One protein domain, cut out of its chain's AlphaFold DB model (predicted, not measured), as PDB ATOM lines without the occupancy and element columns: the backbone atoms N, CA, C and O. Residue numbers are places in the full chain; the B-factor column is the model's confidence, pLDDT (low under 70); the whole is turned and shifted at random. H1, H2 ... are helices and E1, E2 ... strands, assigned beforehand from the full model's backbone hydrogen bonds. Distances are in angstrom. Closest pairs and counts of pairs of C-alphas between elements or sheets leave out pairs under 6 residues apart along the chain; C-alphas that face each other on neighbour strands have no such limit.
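Overview. This is residues 58 to 150 and 209 to 226 of the 655 residues of the protein "Cell wall-associated hydrolases (Invasion-associated proteins)" of Coprococcus catus GD/7 (UniProt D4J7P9). A strongly twisted, curled sheet of five strands, E6 E5 E4 E1 E7, forms a small sandwich with the hairpin E2 and E3, whose strands cross those of the larger sheet. H2 packs on the E1 and E7 end of the large sheet, the small pair E8 and E9 follows H2 at a side of the body where E9 comes close to the start of E4 at Gly 103, H3 packs by its first residues on E3 at one end of the long axis, and residues 58 to 64 of H1 stick out at the other. The printed part has 111 residues, in the order H1 E1 E2 E3 E4 E5 E6 E7 H2 E8 E9 H3, class mixed, with its sheets antiparallel. It is compact, with a radius of gyration of the C-alphas of 14.2 A, yet elongated, spanning 47 by 30 by 23 A.

Along the chain. Find C-alpha 58 at (122.010, 165.061, 167.794), where H1, residues 58 to 65, begins. Read on through E1, 73 to 76, E2, 81 to 85, and E3, 94 to 99. E4, 103 to 110, starts at (110.492, 142.386, 154.651) and is 18.9 A long; E5, 113 to 118, measures 15.3 A and E6, 121 to 126, 15.0 A. Then come E7, 130 to 132, H2, 133 to 143, 15.6 A long, E8, 146 to 150, E9, 209 to 213, and H3, 219 to 226, ending at (103.953, 121.735, 145.234).

Arrangement. Start at the meander E4 E5 E6, each strand the antiparallel neighbour of the one before: look for N 107 and O 115 at 2.9 A, and N 116 and O 123 at 2.8 A. E4 bends by 75 degrees at residue 107, and its residues 103 to 105 pair with E1, with N 74 and O 104 at 2.8 A. E1 pairs with E7 through N 75 and O 131, 2.9 A. In the hairpin E2 and E3, N 82 and O 98 are 2.8 A apart; the two sheets of the sandwich face each other 8.5 A centre to centre, their strands at 76 degrees, and the closest C-alphas of E2 and E6 are His 85 and Tyr 124, 4.9 A. H2 is on the large sheet in two layers, a helix on one face of a sheet, over E1 and E7 at a height of 8.7 A; its closest C-alpha pair with E1 is Ala 136 and Ile 75, 5.8 A. E8 and E9 pair through N 147 and O 212, 2.9 A. The closest C-alphas of E3 and H3 are Gly 96 and Val 219, 4.9 A. H1, H2 and H3 have every O i to N i+4 pair within hydrogen-bond range.

Size, cuts and confidence. The C-alphas farthest apart, Ile 58 and Lys 226, are 52.1 A apart. Residues 151 to 208 are not printed, and C-alphas 150 and 209 are 4.6 A apart across this cut. Of the links printed whole, none is long. Model confidence, mean pLDDT 78.5 over the printed part, is under 70 at residues 58 to 71, 133 to 134 and 223 to 226.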
ATOM      1  N   ILE A  58     121.456 166.417 167.641       25.98
ATOM      2  CA  ILE A  58     122.010 165.061 167.794       25.98
ATOM      3  C   ILE A  58     121.033 164.167 168.572       25.98
ATOM      4  O   ILE A  58     120.735 163.066 168.115       25.98
ATOM      5  N   ILE A  59     120.478 164.648 169.689       28.22
ATOM      6  CA  ILE A  59     119.484 163.910 170.486       28.22
ATOM      7  C   ILE A  59     118.214 163.648 169.665       28.22
ATOM      8  O   ILE A  59     117.749 162.516 169.632       28.22
ATOM      9  N   THR A  60     117.681 164.645 168.948       30.22
ATOM     10  CA  THR A  60     116.483 164.463 168.110       30.22
ATOM     11  C   THR A  60     116.710 163.449 166.992       30.22
ATOM     12  O   THR A  60     115.850 162.600 166.789       30.22
ATOM     13  N   THR A  61     117.850 163.475 166.291       30.53
ATOM     14  CA  THR A  61     118.133 162.467 165.257       30.53
ATOM     15  C   THR A  61     118.276 161.067 165.858       30.53
ATOM     16  O   THR A  61     117.704 160.133 165.309       30.53
ATOM     17  N   VAL A  62     118.944 160.912 167.007       29.45
ATOM     18  CA  VAL A  62     119.069 159.605 167.684       29.45
ATOM     19  C   VAL A  62     117.713 159.091 168.196       29.45
ATOM     20  O   VAL A  62     117.403 157.919 168.005       29.45
ATOM     21  N   GLU A  63     116.862 159.939 168.783       34.91
ATOM     22  CA  GLU A  63     115.515 159.524 169.208       34.91
ATOM     23  C   GLU A  63     114.557 159.265 168.035       34.91
ATOM     24  O   GLU A  63     113.648 158.447 168.173       34.91
ATOM     25  N   GLN A  64     114.739 159.915 166.881       36.56
ATOM     26  CA  GLN A  64     113.975 159.604 165.668       36.56
ATOM     27  C   GLN A  64     114.395 158.264 165.057       36.56
ATOM     28  O   GLN A  64     113.529 157.477 164.679       36.56
ATOM     29  N   ASP A  65     115.694 157.964 165.026       39.34
ATOM     30  CA  ASP A  65     116.221 156.691 164.520       39.34
ATOM     31  C   ASP A  65     115.807 155.504 165.417       39.34
ATOM     32  O   ASP A  65     115.594 154.398 164.940       39.34
ATOM     33  N   GLN A  66     115.575 155.742 166.716       38.81
ATOM     34  CA  GLN A  66     114.958 154.773 167.639       38.81
ATOM     35  C   GLN A  66     113.416 154.699 167.564       38.81
ATOM     36  O   GLN A  66     112.817 153.878 168.257       38.81
ATOM     37  N   ARG A  67     112.760 155.540 166.751       46.41
ATOM     38  CA  ARG A  67     111.295 155.545 166.541       46.41
ATOM     39  C   ARG A  67     110.865 155.163 165.123       46.41
ATOM     40  O   ARG A  67     109.668 154.978 164.906       46.41
ATOM     41  N   SER A  68     111.785 155.044 164.162       58.34
ATOM     42  CA  SER A  68     111.445 154.471 162.856       58.34
ATOM     43  C   SER A  68     111.164 152.971 163.020       58.34
ATOM     44  O   SER A  68     111.998 152.261 163.587       58.34
ATOM     45  N   PRO A  69     110.045 152.442 162.491       65.25
ATOM     46  CA  PRO A  69     109.775 151.003 162.527       65.25
ATOM     47  C   PRO A  69     110.794 150.196 161.699       65.25
ATOM     48  O   PRO A  69     110.900 148.985 161.864       65.25
ATOM     49  N   TYR A  70     111.584 150.863 160.846       65.69
ATOM     50  CA  TYR A  70     112.654 150.270 160.042       65.69
ATOM     51  C   TYR A  70     114.022 150.209 160.743       65.69
ATOM     52  O   TYR A  70     114.983 149.724 160.149       65.69
ATOM     53  N   ALA A  71     114.132 150.642 162.007       61.47
ATOM     54  CA  ALA A  71     115.395 150.686 162.760       61.47
ATOM     55  C   ALA A  71     116.098 149.320 162.927       61.47
ATOM     56  O   ALA A  71     117.301 149.265 163.179       61.47
ATOM     57  N   LYS A  72     115.351 148.215 162.793       71.44
ATOM     58  CA  LYS A  72     115.858 146.832 162.789       71.44
ATOM     59  C   LYS A  72     115.278 145.972 161.660       71.44
ATOM     60  O   LYS A  72     115.349 144.750 161.734       71.44
ATOM     61  N   LYS A  73     114.673 146.583 160.638       79.69
ATOM     62  CA  LYS A  73     113.971 145.845 159.580       79.69
ATOM     63  C   LYS A  73     114.563 146.141 158.210       79.69
ATOM     64  O   LYS A  73     114.867 147.291 157.891       79.69
ATOM     65  N   GLY A  74     114.720 145.087 157.419       83.44
ATOM     66  CA  GLY A  74     115.164 145.146 156.035       83.44
ATOM     67  C   GLY A  74     114.015 144.911 155.063       83.44
ATOM     68  O   GLY A  74     113.101 144.149 155.367       83.44
ATOM     69  N   ILE A  75     114.089 145.511 153.876       84.94
ATOM     70  CA  ILE A  75     113.278 145.124 152.710       84.94
ATOM     71  C   ILE A  75     114.218 144.583 151.638       84.94
ATOM     72  O   ILE A  75     115.211 145.232 151.301       84.94
ATOM     73  N   ALA A  76     113.910 143.405 151.098       89.56
ATOM     74  CA  ALA A  76     114.690 142.811 150.022       89.56
ATOM     75  C   ALA A  76     114.459 143.531 148.689       89.56
ATOM     76  O   ALA A  76     113.323 143.772 148.285       89.56
ATOM     77  N   VAL A  77     115.546 143.820 147.975       88.25
ATOM     78  CA  VAL A  77     115.527 144.374 146.618       88.25
ATOM     79  C   VAL A  77     116.416 143.510 145.726       88.25
ATOM     80  O   VAL A  77     117.642 143.624 145.721       88.25
ATOM     81  N   ALA A  78     115.764 142.622 144.978       86.94
ATOM     82  CA  ALA A  78     116.360 141.646 144.068       86.94
ATOM     83  C   ALA A  78     115.587 141.584 142.735       86.94
ATOM     84  O   ALA A  78     114.515 142.178 142.605       86.94
ATOM     85  N   ASP A  79     116.099 140.835 141.754       81.56
ATOM     86  CA  ASP A  79     115.416 140.629 140.464       81.56
ATOM     87  C   ASP A  79     114.130 139.777 140.586       81.56
ATOM     88  O   ASP A  79     113.235 139.894 139.753       81.56
ATOM     89  N   ASP A  80     114.048 138.917 141.612       87.19
ATOM     90  CA  ASP A  80     112.917 138.012 141.895       87.19
ATOM     91  C   ASP A  80     112.845 137.721 143.411       87.19
ATOM     92  O   ASP A  80     111.999 138.267 144.120       87.19
ATOM     93  N   TYR A  81     113.819 136.973 143.945       89.88
ATOM     94  CA  TYR A  81     113.978 136.702 145.381       89.88
ATOM     95  C   TYR A  81     115.448 136.570 145.799       89.88
ATOM     96  O   TYR A  81     116.326 136.246 144.995       89.88
ATOM     97  N   LEU A  82     115.701 136.765 147.093       91.12
ATOM     98  CA  LEU A  82     116.920 136.364 147.784       91.12
ATOM     99  C   LEU A  82     116.752 134.960 148.367       91.12
ATOM    100  O   LEU A  82     115.683 134.603 148.859       91.12
ATOM    101  N   LYS A  83     117.824 134.169 148.341       93.00
ATOM    102  CA  LYS A  83     117.902 132.899 149.071       93.00
ATOM    103  C   LYS A  83     118.318 133.175 150.508       93.00
ATOM    104  O   LYS A  83     119.312 133.867 150.717       93.00
ATOM    105  N   ILE A  84     117.595 132.602 151.462       92.12
ATOM    106  CA  ILE A  84     117.981 132.578 152.872       92.12
ATOM    107  C   ILE A  84     118.781 131.293 153.099       92.12
ATOM    108  O   ILE A  84     118.278 130.205 152.818       92.12
ATOM    109  N   HIS A  85     120.023 131.418 153.559       93.00
ATOM    110  CA  HIS A  85     120.968 130.313 153.749       93.00
ATOM    111  C   HIS A  85     121.145 129.953 155.236       93.00
ATOM    112  O   HIS A  85     121.012 130.814 156.101       93.00
ATOM    113  N   THR A  86     121.500 128.703 155.552       90.31
ATOM    114  CA  THR A  86     121.802 128.259 156.933       90.31
ATOM    115  C   THR A  86     123.067 128.889 157.528       90.31
ATOM    116  O   THR A  86     123.209 128.967 158.747       90.31
ATOM    117  N   GLU A  87     123.984 129.360 156.683       90.44
ATOM    118  CA  GLU A  87     125.248 130.002 157.055       90.44
ATOM    119  C   GLU A  87     125.508 131.231 156.159       90.44
ATOM    120  O   GLU A  87     124.974 131.294 155.049       90.44
ATOM    121  N   PRO A  88     126.366 132.191 156.566       89.19
ATOM    122  CA  PRO A  88     126.731 133.363 155.762       89.19
ATOM    123  C   PRO A  88     127.700 133.021 154.607       89.19
ATOM    124  O   PRO A  88     128.813 133.543 154.518       89.19
ATOM    125  N   ASN A  89     127.304 132.099 153.728       88.50
ATOM    126  CA  ASN A  89     127.996 131.785 152.481       88.50
ATOM    127  C   ASN A  89     127.024 131.219 151.426       88.50
ATOM    128  O   ASN A  89     126.055 130.541 151.750       88.50
ATOM    129  N   GLY A  90     127.300 131.479 150.143       83.81
ATOM    130  CA  GLY A  90     126.400 131.113 149.038       83.81
ATOM    131  C   GLY A  90     126.373 129.626 148.658       83.81
ATOM    132  O   GLY A  90     125.566 129.251 147.807       83.81
ATOM    133  N   ASP A  91     127.235 128.801 149.263       86.94
ATOM    134  CA  ASP A  91     127.292 127.346 149.059       86.94
ATOM    135  C   ASP A  91     126.488 126.569 150.129       86.94
ATOM    136  O   ASP A  91     126.297 125.361 149.988       86.94
ATOM    137  N   ALA A  92     126.011 127.244 151.183       90.44
ATOM    138  CA  ALA A  92     125.241 126.651 152.274       90.44
ATOM    139  C   ALA A  92     123.790 126.316 151.882       90.44
ATOM    140  O   ALA A  92     123.232 126.897 150.944       90.44
ATOM    141  N   ASP A  93     123.164 125.405 152.631       91.50
ATOM    142  CA  ASP A  93     121.780 124.974 152.406       91.50
ATOM    143  C   ASP A  93     120.792 126.150 152.472       91.50
ATOM    144  O   ASP A  93     120.935 127.065 153.282       91.50
ATOM    145  N   VAL A  94     119.772 126.124 151.610       92.38
ATOM    146  CA  VAL A  94     118.747 127.174 151.517       92.38
ATOM    147  C   VAL A  94     117.534 126.776 152.354       92.38
ATOM    148  O   VAL A  94     116.961 125.714 152.120       92.38
ATOM    149  N   VAL A  95     117.118 127.639 153.283       88.38
ATOM    150  CA  VAL A  95     115.945 127.428 154.155       88.38
ATOM    151  C   VAL A  95     114.678 128.114 153.643       88.38
ATOM    152  O   VAL A  95     113.573 127.673 153.952       88.38
ATOM    153  N   GLY A  96     114.811 129.161 152.823       90.50
ATOM    154  CA  GLY A  96     113.667 129.920 152.315       90.50
ATOM    155  C   GLY A  96     114.015 130.948 151.242       90.50
ATOM    156  O   GLY A  96     115.173 131.090 150.830       90.50
ATOM    157  N   LYS A  97     112.988 131.666 150.784       93.44
ATOM    158  CA  LYS A  97     113.069 132.735 149.783       93.44
ATOM    159  C   LYS A  97     112.432 134.013 150.311       93.44
ATOM    160  O   LYS A  97     111.242 134.029 150.611       93.44
ATOM    161  N   LEU A  98     113.209 135.090 150.347       91.19
ATOM    162  CA  LEU A  98     112.721 136.434 150.641       91.19
ATOM    163  C   LEU A  98     112.510 137.167 149.309       91.19
ATOM    164  O   LEU A  98     113.481 137.511 148.633       91.19
ATOM    165  N   TYR A  99     111.257 137.338 148.891       90.50
ATOM    166  CA  TYR A  99     110.921 137.943 147.599       90.50
ATOM    167  C   TYR A  99     111.249 139.440 147.553       90.50
ATOM    168  O   TYR A  99     111.330 140.109 148.580       90.50
ATOM    169  N   SER A 100     111.453 139.981 146.352       88.06
ATOM    170  CA  SER A 100     111.692 141.414 146.161       88.06
ATOM    171  C   SER A 100     110.468 142.218 146.620       88.06
ATOM    172  O   SER A 100     109.361 142.016 146.121       88.06
ATOM    173  N   GLY A 101     110.660 143.099 147.602       81.44
ATOM    174  CA  GLY A 101     109.597 143.795 148.328       81.44
ATOM    175  C   GLY A 101     109.189 143.155 149.662       81.44
ATOM    176  O   GLY A 101     108.666 143.874 150.509       81.44
ATOM    177  N   SER A 102     109.466 141.866 149.901       87.75
ATOM    178  CA  SER A 102     109.252 141.245 151.217       87.75
ATOM    179  C   SER A 102     110.194 141.838 152.268       87.75
ATOM    180  O   SER A 102     111.326 142.239 151.968       87.75
ATOM    181  N   GLY A 103     109.733 141.867 153.517       87.44
ATOM    182  CA  GLY A 103     110.492 142.386 154.651       87.44
ATOM    183  C   GLY A 103     111.034 141.311 155.592       87.44
ATOM    184  O   GLY A 103     110.653 140.142 155.545       87.44
ATOM    185  N   CYS A 104     111.955 141.721 156.457       83.94
ATOM    186  CA  CYS A 104     112.615 140.877 157.450       83.94
ATOM    187  C   CYS A 104     113.053 141.707 158.663       83.94
ATOM    188  O   CYS A 104     113.287 142.910 158.534       83.94
ATOM    189  N   GLU A 105     113.212 141.077 159.823       86.94
ATOM    190  CA  GLU A 105     113.972 141.659 160.936       86.94
ATOM    191  C   GLU A 105     115.449 141.258 160.811       86.94
ATOM    192  O   GLU A 105     115.762 140.178 160.312       86.94
ATOM    193  N   ILE A 106     116.365 142.138 161.221       83.81
ATOM    194  CA  ILE A 106     117.819 141.952 161.099       83.81
ATOM    195  C   ILE A 106     118.435 141.857 162.498       83.81
ATOM    196  O   ILE A 106     118.330 142.799 163.289       83.81
ATOM    197  N   GLU A 107     119.119 140.747 162.790       84.25
ATOM    198  CA  GLU A 107     119.778 140.518 164.084       84.25
ATOM    199  C   GLU A 107     121.224 141.041 164.105       84.25
ATOM    200  O   GLU A 107     121.583 141.857 164.958       84.25
ATOM    201  N   GLU A 108     122.048 140.618 163.141       84.25
ATOM    202  CA  GLU A 108     123.446 141.041 162.974       84.25
ATOM    203  C   GLU A 108     123.767 141.240 161.482       84.25
ATOM    204  O   GLU A 108     123.331 140.464 160.632       84.25
ATOM    205  N   VAL A 109     124.576 142.256 161.153       84.12
ATOM    206  CA  VAL A 109     125.184 142.413 159.821       84.12
ATOM    207  C   VAL A 109     126.697 142.313 159.950       84.12
ATOM    208  O   VAL A 109     127.325 143.129 160.626       84.12
ATOM    209  N   LYS A 110     127.293 141.323 159.284       79.56
ATOM    210  CA  LYS A 110     128.704 140.970 159.431       79.56
ATOM    211  C   LYS A 110     129.280 140.352 158.164       79.56
ATOM    212  O   LYS A 110     128.636 139.558 157.491       79.56
ATOM    213  N   ASP A 111     130.510 140.749 157.834       83.75
ATOM    214  CA  ASP A 111     131.302 140.221 156.711       83.75
ATOM    215  C   ASP A 111     130.565 140.203 155.344       83.75
ATOM    216  O   ASP A 111     130.895 139.432 154.446       83.75
ATOM    217  N   GLY A 112     129.583 141.100 155.167       83.69
ATOM    218  CA  GLY A 112     128.762 141.248 153.954       83.69
ATOM    219  C   GLY A 112     127.402 140.537 153.985       83.69
ATOM    220  O   GLY A 112     126.598 140.739 153.074       83.69
ATOM    221  N   TRP A 113     127.117 139.765 155.032       90.19
ATOM    222  CA  TRP A 113     125.867 139.032 155.233       90.19
ATOM    223  C   TRP A 113     125.042 139.640 156.367       90.19
ATOM    224  O   TRP A 113     125.592 140.186 157.322       90.19
ATOM    225  N   ALA A 114     123.722 139.548 156.255       88.06
ATOM    226  CA  ALA A 114     122.771 139.857 157.311       88.06
ATOM    227  C   ALA A 114     122.160 138.545 157.810       88.06
ATOM    228  O   ALA A 114     121.668 137.760 156.998       88.06
ATOM    229  N   HIS A 115     122.196 138.314 159.122       89.38
ATOM    230  CA  HIS A 115     121.359 137.312 159.781       89.38
ATOM    231  C   HIS A 115     119.972 137.923 159.981       89.38
ATOM    232  O   HIS A 115     119.856 139.024 160.530       89.38
ATOM    233  N   ILE A 116     118.948 137.248 159.468       91.44
ATOM    234  CA  ILE A 116     117.578 137.745 159.407       91.44
ATOM    235  C   ILE A 116     116.557 136.713 159.884       91.44
ATOM    236  O   ILE A 116     116.775 135.504 159.779       91.44
ATOM    237  N   THR A 117     115.399 137.219 160.300       87.94
ATOM    238  CA  THR A 117     114.171 136.437 160.481       87.94
ATOM    239  C   THR A 117     113.031 137.032 159.648       87.94
ATOM    240  O   THR A 117     112.933 138.251 159.474       87.94
ATOM    241  N   SER A 118     112.196 136.179 159.054       86.12
ATOM    242  CA  SER A 118     111.024 136.579 158.258       86.12
ATOM    243  C   SER A 118     110.081 135.385 158.102       86.12
ATOM    244  O   SER A 118     110.486 134.359 157.550       86.12
ATOM    245  N   GLY A 119     108.848 135.482 158.605       85.81
ATOM    246  CA  GLY A 119     107.945 134.332 158.703       85.81
ATOM    247  C   GLY A 119     108.565 133.191 159.524       85.81
ATOM    248  O   GLY A 119     109.213 133.428 160.543       85.81
ATOM    249  N   ASP A 120     108.422 131.949 159.052       85.81
ATOM    250  CA  ASP A 120     109.088 130.770 159.638       85.81
ATOM    251  C   ASP A 120     110.571 130.614 159.185       85.81
ATOM    252  O   ASP A 120     111.216 129.615 159.512       85.81
ATOM    253  N   CYS A 121     111.152 131.581 158.452       82.44
ATOM    254  CA  CYS A 121     112.555 131.539 158.014       82.44
ATOM    255  C   CYS A 121     113.510 132.265 158.981       82.44
ATOM    256  O   CYS A 121     113.353 133.458 159.241       82.44
ATOM    257  N   ASP A 122     114.569 131.569 159.402       92.56
ATOM    258  CA  ASP A 122     115.722 132.079 160.165       92.56
ATOM    259  C   ASP A 122     117.005 131.732 159.385       92.56
ATOM    260  O   ASP A 122     117.218 130.567 159.036       92.56
ATOM    261  N   GLY A 123     117.829 132.729 159.043       89.75
ATOM    262  CA  GLY A 123     119.090 132.492 158.338       89.75
ATOM    263  C   GLY A 123     119.706 133.726 157.677       89.75
ATOM    264  O   GLY A 123     119.390 134.866 158.002       89.75
ATOM    265  N   TYR A 124     120.633 133.505 156.748       93.69
ATOM    266  CA  TYR A 124     121.533 134.530 156.221       93.69
ATOM    267  C   TYR A 124     121.211 134.933 154.778       93.69
ATOM    268  O   TYR A 124     121.009 134.082 153.911       93.69
ATOM    269  N   VAL A 125     121.250 136.238 154.500       92.44
ATOM    270  CA  VAL A 125     121.160 136.824 153.147       92.44
ATOM    271  C   VAL A 125     122.318 137.797 152.898       92.44
ATOM    272  O   VAL A 125     122.885 138.353 153.838       92.44
ATOM    273  N   GLU A 126     122.692 138.042 151.640       88.56
ATOM    274  CA  GLU A 126     123.706 139.060 151.326       88.56
ATOM    275  C   GLU A 126     123.158 140.470 151.619       88.56
ATOM    276  O   GLU A 126     122.254 140.954 150.934       88.56
ATOM    277  N   ALA A 127     123.744 141.169 152.595       87.69
ATOM    278  CA  ALA A 127     123.218 142.431 153.130       87.69
ATOM    279  C   ALA A 127     123.122 143.559 152.085       87.69
ATOM    280  O   ALA A 127     122.328 144.480 152.235       87.69
ATOM    281  N   LYS A 128     123.892 143.471 150.992       86.94
ATOM    282  CA  LYS A 128     123.873 144.424 149.865       86.94
ATOM    283  C   LYS A 128     122.535 144.481 149.105       86.94
ATOM    284  O   LYS A 128     122.355 145.390 148.301       86.94
ATOM    285  N   TYR A 129     121.650 143.504 149.316       88.94
ATOM    286  CA  TYR A 129     120.306 143.447 148.730       88.94
ATOM    287  C   TYR A 129     119.188 143.771 149.736       88.94
ATOM    288  O   TYR A 129     118.015 143.668 149.385       88.94
ATOM    289  N   LEU A 130     119.525 144.161 150.971       85.69
ATOM    290  CA  LEU A 130     118.561 144.701 151.927       85.69
ATOM    291  C   LEU A 130     118.658 146.228 151.941       85.69
ATOM    292  O   LEU A 130     119.725 146.789 152.188       85.69
ATOM    293  N   LEU A 131     117.533 146.906 151.726       82.06
ATOM    294  CA  LEU A 131     117.373 148.295 152.154       82.06
ATOM    295  C   LEU A 131     117.013 148.313 153.639       82.06
ATOM    296  O   LEU A 131     116.258 147.456 154.092       82.06
ATOM    297  N   THR A 132     117.510 149.297 154.387       78.62
ATOM    298  CA  THR A 132     117.308 149.431 155.843       78.62
ATOM    299  C   THR A 132     117.006 150.879 156.227       78.62
ATOM    300  O   THR A 132     117.414 151.798 155.514       78.62
ATOM    301  N   GLY A 133     116.348 151.109 157.369       67.75
ATOM    302  CA  GLY A 133     116.107 152.462 157.887       67.75
ATOM    303  C   GLY A 133     115.337 153.355 156.902       67.75
ATOM    304  O   GLY A 133     114.334 152.933 156.325       67.75
ATOM    305  N   THR A 134     115.816 154.583 156.677       64.62
ATOM    306  CA  THR A 134     115.155 155.571 155.798       64.62
ATOM    307  C   THR A 134     114.990 155.110 154.354       64.62
ATOM    308  O   THR A 134     114.034 155.513 153.691       64.62
ATOM    309  N   ASP A 135     115.904 154.277 153.858       72.31
ATOM    310  CA  ASP A 135     115.900 153.840 152.463       72.31
ATOM    311  C   ASP A 135     114.890 152.699 152.261       72.31
ATOM    312  O   ASP A 135     114.204 152.661 151.238       72.31
ATOM    313  N   ALA A 136     114.705 151.847 153.279       76.69
ATOM    314  CA  ALA A 136     113.583 150.911 153.342       76.69
ATOM    315  C   ALA A 136     112.245 151.661 153.424       76.69
ATOM    316  O   ALA A 136     111.349 151.398 152.626       76.69
ATOM    317  N   GLU A 137     112.124 152.644 154.324       72.38
ATOM    318  CA  GLU A 137     110.904 153.445 154.496       72.38
ATOM    319  C   GLU A 137     110.485 154.160 153.196       72.38
ATOM    320  O   GLU A 137     109.310 154.151 152.816       72.38
ATOM    321  N   ALA A 138     111.450 154.746 152.479       70.44
ATOM    322  CA  ALA A 138     111.214 155.408 151.200       70.44
ATOM    323  C   ALA A 138     110.777 154.422 150.104       70.44
ATOM    324  O   ALA A 138     109.790 154.682 149.410       70.44
ATOM    325  N   TYR A 139     111.469 153.282 149.980       77.94
ATOM    326  CA  TYR A 139     111.107 152.226 149.034       77.94
ATOM    327  C   TYR A 139     109.701 151.678 149.317       77.94
ATOM    328  O   TYR A 139     108.916 151.484 148.387       77.94
ATOM    329  N   ALA A 140     109.356 151.508 150.594       77.94
ATOM    330  CA  ALA A 140     108.068 151.002 151.039       77.94
ATOM    331  C   ALA A 140     106.899 151.962 150.749       77.94
ATOM    332  O   ALA A 140     105.856 151.503 150.282       77.94
ATOM    333  N   GLU A 141     107.060 153.284 150.946       74.88
ATOM    334  CA  GLU A 141     106.036 154.274 150.543       74.88
ATOM    335  C   GLU A 141     105.845 154.290 149.012       74.88
ATOM    336  O   GLU A 141     104.710 154.398 148.538       74.88
ATOM    337  N   GLU A 142     106.928 154.177 148.235       79.38
ATOM    338  CA  GLU A 142     106.880 154.228 146.767       79.38
ATOM    339  C   GLU A 142     106.236 152.973 146.152       79.38
ATOM    340  O   GLU A 142     105.316 153.085 145.336       79.38
ATOM    341  N   HIS A 143     106.671 151.785 146.579       81.12
ATOM    342  CA  HIS A 143     106.247 150.501 146.011       81.12
ATOM    343  C   HIS A 143     105.008 149.912 146.705       81.12
ATOM    344  O   HIS A 143     104.372 149.014 146.154       81.12
ATOM    345  N   LYS A 144     104.616 150.453 147.871       83.12
ATOM    346  CA  LYS A 144     103.492 149.998 148.717       83.12
ATOM    347  C   LYS A 144     103.623 148.556 149.211       83.12
ATOM    348  O   LYS A 144     102.622 147.865 149.374       83.12
ATOM    349  N   VAL A 145     104.852 148.124 149.468       82.06
ATOM    350  CA  VAL A 145     105.165 146.774 149.968       82.06
ATOM    351  C   VAL A 145     105.028 146.641 151.494       82.06
ATOM    352  O   VAL A 145     105.310 145.585 152.046       82.06
ATOM    353  N   SER A 146     104.571 147.697 152.183       82.31
ATOM    354  CA  SER A 146     104.310 147.679 153.627       82.31
ATOM    355  C   SER A 146     103.036 148.425 154.034       82.31
ATOM    356  O   SER A 146     102.735 149.477 153.461       82.31
ATOM    357  N   GLU A 147     102.401 147.994 155.124       80.94
ATOM    358  CA  GLU A 147     101.428 148.785 155.888       80.94
ATOM    359  C   GLU A 147     102.036 149.228 157.231       80.94
ATOM    360  O   GLU A 147     102.565 148.415 157.988       80.94
ATOM    361  N   LEU A 148     101.961 150.530 157.532       78.19
ATOM    362  CA  LEU A 148     102.369 151.077 158.827       78.19
ATOM    363  C   LEU A 148     101.262 150.823 159.854       78.19
ATOM    364  O   LEU A 148     100.125 151.270 159.669       78.19
ATOM    365  N   VAL A 149     101.603 150.154 160.951       81.06
ATOM    366  CA  VAL A 149     100.674 149.814 162.032       81.06
ATOM    367  C   VAL A 149     101.164 150.357 163.373       81.06
ATOM    368  O   VAL A 149     102.343 150.648 163.571       81.06
ATOM    369  N   ALA A 150     100.240 150.521 164.310       76.69
ATOM    370  CA  ALA A 150     100.528 150.844 165.698       76.69
ATOM    371  C   ALA A 150     100.079 149.688 166.599       76.69
ATOM    372  O   ALA A 150      99.026 149.091 166.370       76.69
ATOM    373  N   LEU A 209     105.157 152.102 166.942       70.56
ATOM    374  CA  LEU A 209     105.008 151.997 165.490       70.56
ATOM    375  C   LEU A 209     105.760 150.758 165.000       70.56
ATOM    376  O   LEU A 209     106.910 150.539 165.370       70.56
ATOM    377  N   ASP A 210     105.106 149.973 164.158       76.06
ATOM    378  CA  ASP A 210     105.625 148.746 163.563       76.06
ATOM    379  C   ASP A 210     105.173 148.683 162.093       76.06
ATOM    380  O   ASP A 210     104.294 149.441 161.674       76.06
ATOM    381  N   VAL A 211     105.768 147.814 161.284       78.81
ATOM    382  CA  VAL A 211     105.397 147.656 159.869       78.81
ATOM    383  C   VAL A 211     105.081 146.210 159.548       78.81
ATOM    384  O   VAL A 211     105.826 145.298 159.905       78.81
ATOM    385  N   LYS A 212     103.972 146.026 158.835       81.44
ATOM    386  CA  LYS A 212     103.650 144.789 158.134       81.44
ATOM    387  C   LYS A 212     104.174 144.854 156.714       81.44
ATOM    388  O   LYS A 212     104.104 145.904 156.085       81.44
ATOM    389  N   TYR A 213     104.623 143.717 156.216       84.75
ATOM    390  CA  TYR A 213     105.063 143.465 154.850       84.75
ATOM    391  C   TYR A 213     104.763 141.997 154.525       84.75
ATOM    392  O   TYR A 213     104.448 141.223 155.430       84.75
ATOM    393  N   GLU A 214     104.871 141.609 153.257       88.38
ATOM    394  CA  GLU A 214     104.962 140.186 152.914       88.38
ATOM    395  C   GLU A 214     106.267 139.612 153.489       88.38
ATOM    396  O   GLU A 214     107.300 140.289 153.507       88.38
ATOM    397  N   GLU A 215     106.229 138.376 153.975       88.88
ATOM    398  CA  GLU A 215     107.379 137.709 154.596       88.88
ATOM    399  C   GLU A 215     108.087 136.761 153.605       88.88
ATOM    400  O   GLU A 215     107.792 136.742 152.404       88.88
ATOM    401  N   ALA A 216     109.089 136.022 154.081       90.19
ATOM    402  CA  ALA A 216     109.755 134.971 153.324       90.19
ATOM    403  C   ALA A 216     108.935 133.674 153.314       90.19
ATOM    404  O   ALA A 216     108.304 133.317 154.304       90.19
ATOM    405  N   VAL A 217     109.009 132.938 152.204       88.12
ATOM    406  CA  VAL A 217     108.411 131.601 152.073       88.12
ATOM    407  C   VAL A 217     109.490 130.554 152.332       88.12
ATOM    408  O   VAL A 217     110.534 130.560 151.670       88.12
ATOM    409  N   SER A 218     109.250 129.649 153.279       87.69
ATOM    410  CA  SER A 218     110.183 128.565 153.592       87.69
ATOM    411  C   SER A 218     110.232 127.503 152.488       87.69
ATOM    412  O   SER A 218     109.322 127.349 151.667       87.69
ATOM    413  N   VAL A 219     111.316 126.728 152.463       82.56
ATOM    414  CA  VAL A 219     111.456 125.592 151.542       82.56
ATOM    415  C   VAL A 219     110.426 124.493 151.835       82.56
ATOM    416  O   VAL A 219     109.981 123.832 150.895       82.56
ATOM    417  N   ASP A 220     109.985 124.345 153.085       77.12
ATOM    418  CA  ASP A 220     108.968 123.366 153.486       77.12
ATOM    419  C   ASP A 220     107.552 123.800 153.050       77.12
ATOM    420  O   ASP A 220     106.771 122.977 152.563       77.12
ATOM    421  N   GLU A 221     107.228 125.096 153.108       75.38
ATOM    422  CA  GLU A 221     105.999 125.652 152.512       75.38
ATOM    423  C   GLU A 221     106.004 125.526 150.980       75.38
ATOM    424  O   GLU A 221     105.003 125.143 150.374       75.38
ATOM    425  N   GLU A 222     107.146 125.771 150.330       75.00
ATOM    426  CA  GLU A 222     107.297 125.542 148.889       75.00
ATOM    427  C   GLU A 222     107.212 124.065 148.480       75.00
ATOM    428  O   GLU A 222     106.867 123.789 147.328       75.00
ATOM    429  N   GLN A 223     107.577 123.125 149.357       69.50
ATOM    430  CA  GLN A 223     107.431 121.687 149.112       69.50
ATOM    431  C   GLN A 223     105.981 121.256 149.313       69.50
ATOM    432  O   GLN A 223     105.369 120.773 148.365       69.50
ATOM    433  N   THR A 224     105.399 121.520 150.483       68.25
ATOM    434  CA  THR A 224     104.005 121.159 150.796       68.25
ATOM    435  C   THR A 224     103.006 121.761 149.807       68.25
ATOM    436  O   THR A 224     102.077 121.072 149.384       68.25
ATOM    437  N   LYS A 225     103.228 122.999 149.338       68.25
ATOM    438  CA  LYS A 225     102.420 123.591 148.265       68.25
ATOM    439  C   LYS A 225     102.536 122.809 146.952       68.25
ATOM    440  O   LYS A 225     101.509 122.423 146.400       68.25
ATOM    441  N   LYS A 226     103.751 122.512 146.475       66.19
ATOM    442  CA  LYS A 226     103.953 121.735 145.234       66.19
ATOM    443  C   LYS A 226     103.431 120.306 145.348       66.19
ATOM    444  O   LYS A 226     102.915 119.781 144.369       66.19
TER     445      LYS A 226